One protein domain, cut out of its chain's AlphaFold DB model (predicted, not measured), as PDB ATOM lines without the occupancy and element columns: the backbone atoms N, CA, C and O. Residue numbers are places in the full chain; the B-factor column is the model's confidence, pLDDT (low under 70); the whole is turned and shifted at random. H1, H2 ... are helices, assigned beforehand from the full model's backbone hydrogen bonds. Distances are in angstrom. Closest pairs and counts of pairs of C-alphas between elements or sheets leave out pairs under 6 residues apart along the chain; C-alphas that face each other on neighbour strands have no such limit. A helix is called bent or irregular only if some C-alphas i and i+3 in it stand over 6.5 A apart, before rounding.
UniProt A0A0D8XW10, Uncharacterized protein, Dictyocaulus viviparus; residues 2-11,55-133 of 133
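What this domain is: This is residues 2 to 11 and 55 to 133 of the 133 residues of an uncharacterized protein of Dictyocaulus viviparus (UniProt A0A0D8XW10). Two long helices, H1 and H2, follow one another along the long axis of a loose frame, with a loop between them; beyond H2 the extended stretch of residues 104 to 123 folds back past H2 toward the short helix H3, near H1's part of the frame. A separate extended piece, residues 2 to 11, lies near the middle beside this returning stretch. The printed part has 89 residues with three named helices, in the order H1, H2, H3, and no named strand; the class is all helix, though under half of the residues, 44 of 89, are in named elements. The whole is loose, with a radius of gyration of the C-alphas of 17.1 A, and only just elongated, with spans of 54 by 27 by 26 A.

How they stand to each other: Residues 2 to 11 hold no named element. After the cut comes H1, residues 56 to 73, with a kink of 45 degrees near residue 66; it is irregular, but only just, the C-alphas of Lys 65 and Arg 68 being 6.9 A apart. A long link of 13 residues joins H1 to H2, residues 87 to 103, and the two helices are apart. Another long link, of 20 residues, joins H2 to H3, residues 124 to 132, and these two are apart as well. H1 and H3 are also apart, but only just, with their closest C-alphas 8.4 A from each other. No helix touches another. In H2 and H3 every O i to N i+4 pair is within hydrogen-bond range; in H1, 12 of 14 are.

Where its parts are: The printed part begins at Lys 2, with its C-alpha at (-14.216, -7.978, -37.638). H1 begins at Thr 56, C-alpha at (-20.613, 6.220, -48.666), and measures 24.9 A from first to last C-alpha. H2 measures 24.6 A, from Thr 87 to Glu 103. H3, 12.3 A long, begins at Thr 124 and ends at Thr 132, C-alpha at (-30.113, 13.961, -30.586).

The domain as a whole: The two C-alphas farthest apart are those of His 55 and Lys 105, at 55.5 A. Residues 55 to 65, of which 56 to 65 belong to H1, stand free, and so do residues 119 to 130, of which 124 to 130 belong to H3. Without them the body has 66 residues and spans 48 by 26 by 25 A. Residues 12 to 54 are not printed, and the C-alphas of Met 11 and His 55 are 41.6 A apart across the cut. The mean pLDDT of the printed part is 79.6; residues 2 to 11 and residue 133, the chain's last, are under 70.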
ATOM      1  N   LYS A   2     -14.304  -7.310 -38.950       30.70
ATOM      2  CA  LYS A   2     -14.216  -7.978 -37.638       30.70
ATOM      3  C   LYS A   2     -13.413  -7.090 -36.682       30.70
ATOM      4  O   LYS A   2     -12.221  -7.311 -36.506       30.70
ATOM      5  N   GLY A   3     -14.044  -6.058 -36.131       30.34
ATOM      6  CA  GLY A   3     -13.477  -5.274 -35.031       30.34
ATOM      7  C   GLY A   3     -13.880  -5.921 -33.710       30.34
ATOM      8  O   GLY A   3     -15.066  -5.977 -33.407       30.34
ATOM      9  N   LYS A   4     -12.916  -6.480 -32.974       39.62
ATOM     10  CA  LYS A   4     -13.121  -7.012 -31.621       39.62
ATOM     11  C   LYS A   4     -12.877  -5.870 -30.643       39.62
ATOM     12  O   LYS A   4     -11.737  -5.431 -30.512       39.62
ATOM     13  N   THR A   5     -13.924  -5.378 -29.994       35.31
ATOM     14  CA  THR A   5     -13.794  -4.375 -28.934       35.31
ATOM     15  C   THR A   5     -13.720  -5.109 -27.605       35.31
ATOM     16  O   THR A   5     -14.696  -5.719 -27.185       35.31
ATOM     17  N   ILE A   6     -12.557  -5.073 -26.958       40.97
ATOM     18  CA  ILE A   6     -12.389  -5.531 -25.578       40.97
ATOM     19  C   ILE A   6     -12.547  -4.293 -24.695       40.97
ATOM     20  O   ILE A   6     -11.691  -3.411 -24.734       40.97
ATOM     21  N   MET A   7     -13.632  -4.222 -23.925       38.47
ATOM     22  CA  MET A   7     -13.803  -3.215 -22.873       38.47
ATOM     23  C   MET A   7     -13.378  -3.846 -21.543       38.47
ATOM     24  O   MET A   7     -13.915  -4.886 -21.158       38.47
ATOM     25  N   LEU A   8     -12.404  -3.245 -20.851       41.53
ATOM     26  CA  LEU A   8     -12.063  -3.613 -19.475       41.53
ATOM     27  C   LEU A   8     -12.886  -2.752 -18.517       41.53
ATOM     28  O   LEU A   8     -12.701  -1.541 -18.461       41.53
ATOM     29  N   PHE A   9     -13.762  -3.386 -17.739       32.69
ATOM     30  CA  PHE A   9     -14.407  -2.758 -16.588       32.69
ATOM     31  C   PHE A   9     -13.739  -3.247 -15.301       32.69
ATOM     32  O   PHE A   9     -13.611  -4.450 -15.070       32.69
ATOM     33  N   GLN A  10     -13.321  -2.307 -14.454       31.11
ATOM     34  CA  GLN A  10     -12.828  -2.598 -13.111       31.11
ATOM     35  C   GLN A  10     -14.032  -2.768 -12.176       31.11
ATOM     36  O   GLN A  10     -14.668  -1.792 -11.790       31.11
ATOM     37  N   MET A  11     -14.358  -4.011 -11.817       32.41
ATOM     38  CA  MET A  11     -15.375  -4.312 -10.806       32.41
ATOM     39  C   MET A  11     -14.693  -4.480  -9.448       32.41
ATOM     40  O   MET A  11     -13.981  -5.454  -9.201       32.41
ATOM     41  N   HIS A  55     -23.764   6.003 -51.596       75.75
ATOM     42  CA  HIS A  55     -24.152   5.816 -50.194       75.75
ATOM     43  C   HIS A  55     -23.018   6.072 -49.180       75.75
ATOM     44  O   HIS A  55     -23.283   6.335 -48.012       75.75
ATOM     45  N   THR A  56     -21.746   6.016 -49.582       78.56
ATOM     46  CA  THR A  56     -20.613   6.220 -48.666       78.56
ATOM     47  C   THR A  56     -20.349   7.703 -48.385       78.56
ATOM     48  O   THR A  56     -19.730   8.036 -47.377       78.56
ATOM     49  N   LEU A  57     -20.767   8.609 -49.272       79.38
ATOM     50  CA  LEU A  57     -20.597  10.056 -49.091       79.38
ATOM     51  C   LEU A  57     -21.410  10.620 -47.910       79.38
ATOM     52  O   LEU A  57     -20.805  11.281 -47.062       79.38
ATOM     53  N   PRO A  58     -22.725  10.341 -47.780       76.94
ATOM     54  CA  PRO A  58     -23.503  10.832 -46.646       76.94
ATOM     55  C   PRO A  58     -22.998  10.272 -45.312       76.94
ATOM     56  O   PRO A  58     -22.859  11.034 -44.358       76.94
ATOM     57  N   VAL A  59     -22.612   8.991 -45.258       82.75
ATOM     58  CA  VAL A  59     -22.025   8.382 -44.048       82.75
ATOM     59  C   VAL A  59     -20.753   9.120 -43.625       82.75
ATOM     60  O   VAL A  59     -20.611   9.488 -42.464       82.75
ATOM     61  N   ARG A  60     -19.847   9.425 -44.566       78.94
ATOM     62  CA  ARG A  60     -18.610  10.171 -44.275       78.94
ATOM     63  C   ARG A  60     -18.875  11.579 -43.743       78.94
ATOM     64  O   ARG A  60     -18.192  12.012 -42.816       78.94
ATOM     65  N   LEU A  61     -19.844  12.287 -44.322       79.81
ATOM     66  CA  LEU A  61     -20.222  13.632 -43.884       79.81
ATOM     67  C   LEU A  61     -20.843  13.614 -42.479       79.81
ATOM     68  O   LEU A  61     -20.585  14.501 -41.669       79.81
ATOM     69  N   GLN A  62     -21.658  12.605 -42.177       73.94
ATOM     70  CA  GLN A  62     -22.261  12.451 -40.859       73.94
ATOM     71  C   GLN A  62     -21.204  12.096 -39.805       73.94
ATOM     72  O   GLN A  62     -21.154  12.726 -38.747       73.94
ATOM     73  N   SER A  63     -20.294  11.167 -40.115       80.19
ATOM     74  CA  SER A  63     -19.188  10.807 -39.223       80.19
ATOM     75  C   SER A  63     -18.256  11.983 -38.929       80.19
ATOM     76  O   SER A  63     -17.787  12.109 -37.803       80.19
ATOM     77  N   SER A  64     -17.995  12.873 -39.893       78.88
ATOM     78  CA  SER A  64     -17.128  14.036 -39.656       78.88
ATOM     79  C   SER A  64     -17.773  15.101 -38.765       78.88
ATOM     80  O   SER A  64     -17.070  15.769 -38.008       78.88
ATOM     81  N   LYS A  65     -19.105  15.240 -38.814       79.19
ATOM     82  CA  LYS A  65     -19.857  16.164 -37.952       79.19
ATOM     83  C   LYS A  65     -19.945  15.668 -36.510       79.19
ATOM     84  O   LYS A  65     -19.682  16.433 -35.589       79.19
ATOM     85  N   ILE A  66     -20.295  14.398 -36.329       84.19
ATOM     86  CA  ILE A  66     -20.583  13.812 -35.012       84.19
ATOM     87  C   ILE A  66     -19.297  13.321 -34.321       84.19
ATOM     88  O   ILE A  66     -19.208  13.319 -33.097       84.19
ATOM     89  N   GLY A  67     -18.262  12.976 -35.095       83.50
ATOM     90  CA  GLY A  67     -17.040  12.352 -34.585       83.50
ATOM     91  C   GLY A  67     -16.296  13.157 -33.520       83.50
ATOM     92  O   GLY A  67     -15.742  12.558 -32.611       83.50
ATOM     93  N   ARG A  68     -16.323  14.499 -33.571       82.31
ATOM     94  CA  ARG A  68     -15.675  15.325 -32.534       82.31
ATOM     95  C   ARG A  68     -16.350  15.184 -31.169       82.31
ATOM     96  O   ARG A  68     -15.659  14.912 -30.198       82.31
ATOM     97  N   ARG A  69     -17.684  15.290 -31.119       85.44
ATOM     98  CA  ARG A  69     -18.460  15.123 -29.875       85.44
ATOM     99  C   ARG A  69     -18.257  13.724 -29.295       85.44
ATOM    100  O   ARG A  69     -17.944  13.581 -28.121       85.44
ATOM    101  N   LEU A  70     -18.326  12.698 -30.146       85.19
ATOM    102  CA  LEU A  70     -18.119  11.316 -29.710       85.19
ATOM    103  C   LEU A  70     -16.692  11.041 -29.228       85.19
ATOM    104  O   LEU A  70     -16.514  10.219 -28.337       85.19
ATOM    105  N   ASP A  71     -15.669  11.674 -29.806       85.31
ATOM    106  CA  ASP A  71     -14.282  11.514 -29.346       85.31
ATOM    107  C   ASP A  71     -14.026  12.214 -27.996       85.31
ATOM    108  O   ASP A  71     -13.127  11.791 -27.261       85.31
ATOM    109  N   GLU A  72     -14.781  13.271 -27.677       85.62
ATOM    110  CA  GLU A  72     -14.719  14.019 -26.411       85.62
ATOM    111  C   GLU A  72     -15.496  13.321 -25.286       85.62
ATOM    112  O   GLU A  72     -15.004  13.245 -24.162       85.62
ATOM    113  N   GLU A  73     -16.671  12.767 -25.593       86.00
ATOM    114  CA  GLU A  73     -17.524  12.047 -24.636       86.00
ATOM    115  C   GLU A  73     -17.041  10.612 -24.355       86.00
ATOM    116  O   GLU A  73     -17.422  10.000 -23.356       86.00
ATOM    117  N   GLN A  74     -16.176  10.059 -25.212       84.88
ATOM    118  CA  GLN A  74     -15.569   8.747 -24.998       84.88
ATOM    119  C   GLN A  74     -14.630   8.735 -23.788       84.88
ATOM    120  O   GLN A  74     -13.790   9.621 -23.601       84.88
ATOM    121  N   SER A  75     -14.694   7.646 -23.018       83.38
ATOM    122  CA  SER A  75     -13.789   7.439 -21.890       83.38
ATOM    123  C   SER A  75     -12.321   7.398 -22.339       83.38
ATOM    124  O   SER A  75     -11.985   7.115 -23.496       83.38
ATOM    125  N   ARG A  76     -11.402   7.706 -21.420       81.31
ATOM    126  CA  ARG A  76      -9.959   7.732 -21.723       81.31
ATOM    127  C   ARG A  76      -9.412   6.335 -22.017       81.31
ATOM    128  O   ARG A  76      -8.432   6.205 -22.739       81.31
ATOM    129  N   GLU A  77     -10.073   5.315 -21.486       83.25
ATOM    130  CA  GLU A  77      -9.733   3.899 -21.589       83.25
ATOM    131  C   GLU A  77     -10.273   3.252 -22.878       83.25
ATOM    132  O   GLU A  77      -9.996   2.083 -23.149       83.25
ATOM    133  N   GLN A  78     -11.042   3.981 -23.696       83.12
ATOM    134  CA  GLN A  78     -11.514   3.497 -24.989       83.12
ATOM    135  C   GLN A  78     -10.487   3.788 -26.092       83.12
ATOM    136  O   GLN A  78     -10.277   4.932 -26.491       83.12
ATOM    137  N   ALA A  79      -9.869   2.727 -26.626       85.75
ATOM    138  CA  ALA A  79      -8.955   2.819 -27.773       85.75
ATOM    139  C   ALA A  79      -9.595   2.411 -29.111       85.75
ATOM    140  O   ALA A  79      -9.067   2.727 -30.176       85.75
ATOM    141  N   GLY A  80     -10.711   1.678 -29.077       84.56
ATOM    142  CA  GLY A  80     -11.410   1.233 -30.281       84.56
ATOM    143  C   GLY A  80     -12.140   2.385 -30.968       84.56
ATOM    144  O   GLY A  80     -12.778   3.189 -30.300       84.56
ATOM    145  N   PHE A  81     -12.069   2.439 -32.302       82.94
ATOM    146  CA  PHE A  81     -12.754   3.435 -33.146       82.94
ATOM    147  C   PHE A  81     -12.395   4.904 -32.869       82.94
ATOM    148  O   PHE A  81     -13.058   5.796 -33.393       82.94
ATOM    149  N   ARG A  82     -11.311   5.159 -32.127       83.69
ATOM    150  CA  ARG A  82     -10.848   6.502 -31.780       83.69
ATOM    151  C   ARG A  82      -9.584   6.860 -32.544       83.69
ATOM    152  O   ARG A  82      -8.640   6.072 -32.647       83.69
ATOM    153  N   LYS A  83      -9.541   8.066 -33.105       82.75
ATOM    154  CA  LYS A  83      -8.371   8.512 -33.867       82.75
ATOM    155  C   LYS A  83      -7.186   8.718 -32.922       82.75
ATOM    156  O   LYS A  83      -7.325   9.381 -31.904       82.75
ATOM    157  N   ARG A  84      -5.999   8.241 -33.320       84.88
ATOM    158  CA  ARG A  84      -4.730   8.348 -32.562       84.88
ATOM    159  C   ARG A  84      -4.644   7.479 -31.298       84.88
ATOM    160  O   ARG A  84      -3.708   7.666 -30.533       84.88
ATOM    161  N   PHE A  85      -5.556   6.526 -31.103       82.94
ATOM    162  CA  PHE A  85      -5.460   5.531 -30.033       82.94
ATOM    163  C   PHE A  85      -5.100   4.160 -30.603       82.94
ATOM    164  O   PHE A  85      -5.473   3.827 -31.731       82.94
ATOM    165  N   SER A  86      -4.363   3.366 -29.824       83.94
ATOM    166  CA  SER A  86      -3.925   2.027 -30.207       83.94
ATOM    167  C   SER A  86      -4.255   1.013 -29.120       83.94
ATOM    168  O   SER A  86      -4.061   1.252 -27.933       83.94
ATOM    169  N   THR A  87      -4.692  -0.180 -29.527       82.06
ATOM    170  CA  THR A  87      -4.856  -1.318 -28.607       82.06
ATOM    171  C   THR A  87      -3.517  -1.767 -28.011       82.06
ATOM    172  O   THR A  87      -3.494  -2.407 -26.963       82.06
ATOM    173  N   MET A  88      -2.397  -1.429 -28.659       85.19
ATOM    174  CA  MET A  88      -1.057  -1.795 -28.200       85.19
ATOM    175  C   MET A  88      -0.727  -1.186 -26.835       85.19
ATOM    176  O   MET A  88      -0.190  -1.891 -25.982       85.19
ATOM    177  N   ASP A  89      -1.113   0.070 -26.605       83.50
ATOM    178  CA  ASP A  89      -0.854   0.762 -25.341       83.50
ATOM    179  C   ASP A  89      -1.563   0.046 -24.187       83.50
ATOM    180  O   ASP A  89      -0.949  -0.276 -23.173       83.50
ATOM    181  N   HIS A  90      -2.829  -0.336 -24.383       84.31
ATOM    182  CA  HIS A  90      -3.599  -1.066 -23.374       84.31
ATOM    183  C   HIS A  90      -3.046  -2.470 -23.106       84.31
ATOM    184  O   HIS A  90      -2.999  -2.899 -21.953       84.31
ATOM    185  N   ILE A  91      -2.588  -3.186 -24.140       87.00
ATOM    186  CA  ILE A  91      -1.925  -4.489 -23.967       87.00
ATOM    187  C   ILE A  91      -0.655  -4.327 -23.127       87.00
ATOM    188  O   ILE A  91      -0.416  -5.123 -22.214       87.00
ATOM    189  N   HIS A  92       0.142  -3.294 -23.406       87.06
ATOM    190  CA  HIS A  92       1.353  -3.010 -22.649       87.06
ATOM    191  C   HIS A  92       1.033  -2.674 -21.186       87.06
ATOM    192  O   HIS A  92       1.629  -3.260 -20.282       87.06
ATOM    193  N   THR A  93       0.031  -1.826 -20.935       88.25
ATOM    194  CA  THR A  93      -0.428  -1.490 -19.579       88.25
ATOM    195  C   THR A  93      -0.888  -2.723 -18.801       88.25
ATOM    196  O   THR A  93      -0.476  -2.909 -17.659       88.25
ATOM    197  N   ILE A  94      -1.699  -3.599 -19.407       88.75
ATOM    198  CA  ILE A  94      -2.167  -4.835 -18.756       88.75
ATOM    199  C   ILE A  94      -0.992  -5.769 -18.458       88.75
ATOM    200  O   ILE A  94      -0.911  -6.322 -17.362       88.75
ATOM    201  N   THR A  95      -0.063  -5.922 -19.405       89.56
ATOM    202  CA  THR A  95       1.144  -6.743 -19.216       89.56
ATOM    203  C   THR A  95       1.953  -6.236 -18.028       89.56
ATOM    204  O   THR A  95       2.272  -7.008 -17.123       89.56
ATOM    205  N   ARG A  96       2.184  -4.919 -17.961       90.31
ATOM    206  CA  ARG A  96       2.898  -4.291 -16.847       90.31
ATOM    207  C   ARG A  96       2.173  -4.477 -15.515       90.31
ATOM    208  O   ARG A  96       2.809  -4.757 -14.503       90.31
ATOM    209  N   LEU A  97       0.847  -4.349 -15.506       89.75
ATOM    210  CA  LEU A  97       0.034  -4.537 -14.304       89.75
ATOM    211  C   LEU A  97       0.153  -5.966 -13.754       89.75
ATOM    212  O   LEU A  97       0.263  -6.153 -12.543       89.75
ATOM    213  N   ILE A  98       0.182  -6.968 -14.640       87.56
ATOM    214  CA  ILE A  98       0.389  -8.375 -14.272       87.56
ATOM    215  C   ILE A  98       1.785  -8.580 -13.672       87.56
ATOM    216  O   ILE A  98       1.911  -9.241 -12.642       87.56
ATOM    217  N   GLU A  99       2.832  -8.022 -14.286       88.94
ATOM    218  CA  GLU A  99       4.208  -8.118 -13.774       88.94
ATOM    219  C   GLU A  99       4.333  -7.536 -12.364       88.94
ATOM    220  O   GLU A  99       4.793  -8.220 -11.451       88.94
ATOM    221  N   VAL A 100       3.842  -6.310 -12.170       92.38
ATOM    222  CA  VAL A 100       3.890  -5.596 -10.885       92.38
ATOM    223  C   VAL A 100       3.075  -6.332  -9.820       92.38
ATOM    224  O   VAL A 100       3.536  -6.526  -8.697       92.38
ATOM    225  N   SER A 101       1.877  -6.813 -10.154       90.56
ATOM    226  CA  SER A 101       1.067  -7.615  -9.226       90.56
ATOM    227  C   SER A 101       1.810  -8.865  -8.744       90.56
ATOM    228  O   SER A 101       1.764  -9.180  -7.550       90.56
ATOM    229  N   ARG A 102       2.530  -9.549  -9.643       87.75
ATOM    230  CA  ARG A 102       3.345 -10.726  -9.307       87.75
ATOM    231  C   ARG A 102       4.543 -10.363  -8.433       87.75
ATOM    232  O   ARG A 102       4.803 -11.079  -7.469       87.75
ATOM    233  N   GLU A 103       5.228  -9.264  -8.737       92.50
ATOM    234  CA  GLU A 103       6.379  -8.765  -7.973       92.50
ATOM    235  C   GLU A 103       6.003  -8.471  -6.513       92.50
ATOM    236  O   GLU A 103       6.630  -8.980  -5.584       92.50
ATOM    237  N   TYR A 104       4.908  -7.739  -6.301       93.50
ATOM    238  CA  TYR A 104       4.447  -7.356  -4.962       93.50
ATOM    239  C   TYR A 104       3.526  -8.389  -4.295       93.50
ATOM    240  O   TYR A 104       2.964  -8.111  -3.232       93.50
ATOM    241  N   LYS A 105       3.345  -9.572  -4.901       91.19
ATOM    242  CA  LYS A 105       2.460 -10.650  -4.416       91.19
ATOM    243  C   LYS A 105       1.038 -10.158  -4.099       91.19
ATOM    244  O   LYS A 105       0.406 -10.609  -3.142       91.19
ATOM    245  N   LYS A 106       0.533  -9.203  -4.883       88.69
ATOM    246  CA  LYS A 106      -0.821  -8.655  -4.737       88.69
ATOM    247  C   LYS A 106      -1.791  -9.441  -5.617       88.69
ATOM    248  O   LYS A 106      -1.462  -9.681  -6.778       88.69
ATOM    249  N   PRO A 107      -2.983  -9.813  -5.121       84.19
ATOM    250  CA  PRO A 107      -3.989 -10.452  -5.960       84.19
ATOM    251  C   PRO A 107      -4.458  -9.480  -7.051       84.19
ATOM    252  O   PRO A 107      -4.758  -8.322  -6.764       84.19
ATOM    253  N   LEU A 108      -4.536  -9.961  -8.292       85.38
ATOM    254  CA  LEU A 108      -5.035  -9.214  -9.446       85.38
ATOM    255  C   LEU A 108      -6.159 -10.007 -10.116       85.38
ATOM    256  O   LEU A 108      -6.010 -11.196 -10.396       85.38
ATOM    257  N   CYS A 109      -7.277  -9.335 -10.388       88.12
ATOM    258  CA  CYS A 109      -8.402  -9.880 -11.138       88.12
ATOM    259  C   CYS A 109      -8.589  -9.058 -12.415       88.12
ATOM    260  O   CYS A 109      -8.702  -7.835 -12.353       88.12
ATOM    261  N   LEU A 110      -8.616  -9.731 -13.565       84.69
ATOM    262  CA  LEU A 110      -8.878  -9.127 -14.869       84.69
ATOM    263  C   LEU A 110     -10.121  -9.786 -15.466       84.69
ATOM    264  O   LEU A 110     -10.179 -11.010 -15.557       84.69
ATOM    265  N   THR A 111     -11.097  -8.979 -15.883       86.06
ATOM    266  CA  THR A 111     -12.328  -9.457 -16.528       86.06
ATOM    267  C   THR A 111     -12.369  -8.962 -17.967       86.06
ATOM    268  O   THR A 111     -12.269  -7.763 -18.217       86.06
ATOM    269  N   PHE A 112     -12.527  -9.891 -18.910       84.38
ATOM    270  CA  PHE A 112     -12.662  -9.593 -20.333       84.38
ATOM    271  C   PHE A 112     -14.104  -9.849 -20.765       84.38
ATOM    272  O   PHE A 112     -14.600 -10.966 -20.627       84.38
ATOM    273  N   ILE A 113     -14.767  -8.819 -21.290       86.69
ATOM    274  CA  ILE A 113     -16.150  -8.892 -21.763       86.69
ATOM    275  C   ILE A 113     -16.132  -8.796 -23.290       86.69
ATOM    276  O   ILE A 113     -15.655  -7.807 -23.841       86.69
ATOM    277  N   ASP A 114     -16.647  -9.825 -23.962       85.94
ATOM    278  CA  ASP A 114     -16.856  -9.845 -25.414       85.94
ATOM    279  C   ASP A 114     -18.356  -9.965 -25.700       85.94
ATOM    280  O   ASP A 114     -19.020 -10.894 -25.231       85.94
ATOM    281  N   LEU A 115     -18.903  -9.004 -26.443       85.94
ATOM    282  CA  LEU A 115     -20.334  -8.924 -26.725       85.94
ATOM    283  C   LEU A 115     -20.663  -9.661 -28.027       85.94
ATOM    284  O   LEU A 115     -20.164  -9.338 -29.108       85.94
ATOM    285  N   LYS A 116     -21.564 -10.644 -27.946       88.62
ATOM    286  CA  LYS A 116     -22.037 -11.376 -29.125       88.62
ATOM    287  C   LYS A 116     -22.896 -10.455 -29.992       88.62
ATOM    288  O   LYS A 116     -23.945 -10.010 -29.549       88.62
ATOM    289  N   LYS A 117     -22.486 -10.255 -31.252       88.25
ATOM    290  CA  LYS A 117     -23.198  -9.417 -32.239       88.25
ATOM    291  C   LYS A 117     -23.439  -7.977 -31.754       88.25
ATOM    292  O   LYS A 117     -24.524  -7.440 -31.929       88.25
ATOM    293  N   ALA A 118     -22.402  -7.348 -31.201       83.06
ATOM    294  CA  ALA A 118     -22.477  -6.019 -30.590       83.06
ATOM    295  C   ALA A 118     -23.142  -4.926 -31.449       83.06
ATOM    296  O   ALA A 118     -23.718  -4.011 -30.890       83.06
ATOM    297  N   PHE A 119     -23.071  -5.000 -32.783       82.62
ATOM    298  CA  PHE A 119     -23.741  -4.031 -33.661       82.62
ATOM    299  C   PHE A 119     -25.195  -4.396 -33.978       82.62
ATOM    300  O   PHE A 119     -26.006  -3.500 -34.173       82.62
ATOM    301  N   ASP A 120     -25.534  -5.688 -34.004       89.62
ATOM    302  CA  ASP A 120     -26.897  -6.145 -34.307       89.62
ATOM    303  C   ASP A 120     -27.801  -6.085 -33.065       89.62
ATOM    304  O   ASP A 120     -29.021  -6.082 -33.186       89.62
ATOM    305  N   SER A 121     -27.213  -6.095 -31.864       88.75
ATOM    306  CA  SER A 121     -27.937  -6.132 -30.587       88.75
ATOM    307  C   SER A 121     -28.278  -4.754 -30.018       88.75
ATOM    308  O   SER A 121     -28.833  -4.677 -28.926       88.75
ATOM    309  N   VAL A 122     -27.881  -3.673 -30.687       88.62
ATOM    310  CA  VAL A 122     -28.074  -2.308 -30.188       88.62
ATOM    311  C   VAL A 122     -29.480  -1.821 -30.522       88.62
ATOM    312  O   VAL A 122     -29.911  -1.870 -31.673       88.62
ATOM    313  N   GLU A 123     -30.187  -1.312 -29.513       92.25
ATOM    314  CA  GLU A 123     -31.499  -0.698 -29.690       92.25
ATOM    315  C   GLU A 123     -31.368   0.644 -30.423       92.25
ATOM    316  O   GLU A 123     -30.783   1.602 -29.919       92.25
ATOM    317  N   THR A 124     -31.928   0.726 -31.633       90.50
ATOM    318  CA  THR A 124     -31.818   1.927 -32.475       90.50
ATOM    319  C   THR A 124     -32.485   3.152 -31.844       90.50
ATOM    320  O   THR A 124     -31.965   4.254 -31.996       90.50
ATOM    321  N   GLY A 125     -33.592   2.972 -31.112       91.38
ATOM    322  CA  GLY A 125     -34.286   4.062 -30.417       91.38
ATOM    323  C   GLY A 125     -33.387   4.760 -29.396       91.38
ATOM    324  O   GLY A 125     -33.192   5.971 -29.479       91.38
ATOM    325  N   ALA A 126     -32.744   3.974 -28.529       90.31
ATOM    326  CA  ALA A 126     -31.801   4.477 -27.532       90.31
ATOM    327  C   ALA A 126     -30.607   5.212 -28.166       90.31
ATOM    328  O   ALA A 126     -30.194   6.265 -27.689       90.31
ATOM    329  N   VAL A 127     -30.062   4.703 -29.280       88.31
ATOM    330  CA  VAL A 127     -28.961   5.383 -29.988       88.31
ATOM    331  C   VAL A 127     -29.399   6.740 -30.535       88.31
ATOM    332  O   VAL A 127     -28.656   7.712 -30.421       88.31
ATOM    333  N   MET A 128     -30.589   6.823 -31.132       90.00
ATOM    334  CA  MET A 128     -31.092   8.078 -31.692       90.00
ATOM    335  C   MET A 128     -31.366   9.122 -30.607       90.00
ATOM    336  O   MET A 128     -31.077  10.295 -30.828       90.00
ATOM    337  N   GLU A 129     -31.864   8.709 -29.441       89.94
ATOM    338  CA  GLU A 129     -32.055   9.592 -28.286       89.94
ATOM    339  C   GLU A 129     -30.723  10.195 -27.815       89.94
ATOM    340  O   GLU A 129     -30.596  11.415 -27.728       89.94
ATOM    341  N   VAL A 130     -29.697   9.358 -27.622       86.81
ATOM    342  CA  VAL A 130     -28.360   9.807 -27.194       86.81
ATOM    343  C   VAL A 130     -27.708  10.731 -28.227       86.81
ATOM    344  O   VAL A 130     -27.048  11.693 -27.854       86.81
ATOM    345  N   LEU A 131     -27.893  10.469 -29.525       84.69
ATOM    346  CA  LEU A 131     -27.307  11.292 -30.590       84.69
ATOM    347  C   LEU A 131     -28.038  12.624 -30.827       84.69
ATOM    348  O   LEU A 131     -27.466  13.507 -31.473       84.69
ATOM    349  N   THR A 132     -29.289  12.754 -30.378       84.94
ATOM    350  CA  THR A 132     -30.113  13.961 -30.586       84.94
ATOM    351  C   THR A 132     -30.013  14.947 -29.416       84.94
ATOM    352  O   THR A 132     -30.286  16.132 -29.614       84.94
ATOM    353  N   ASN A 133     -29.603  14.475 -28.235       65.25
ATOM    354  CA  ASN A 133     -29.329  15.292 -27.046       65.25
ATOM    355  C   ASN A 133     -28.005  16.080 -27.168       65.25
ATOM    356  O   ASN A 133     -27.890  17.140 -26.524       65.25
TER     357      ASN A 133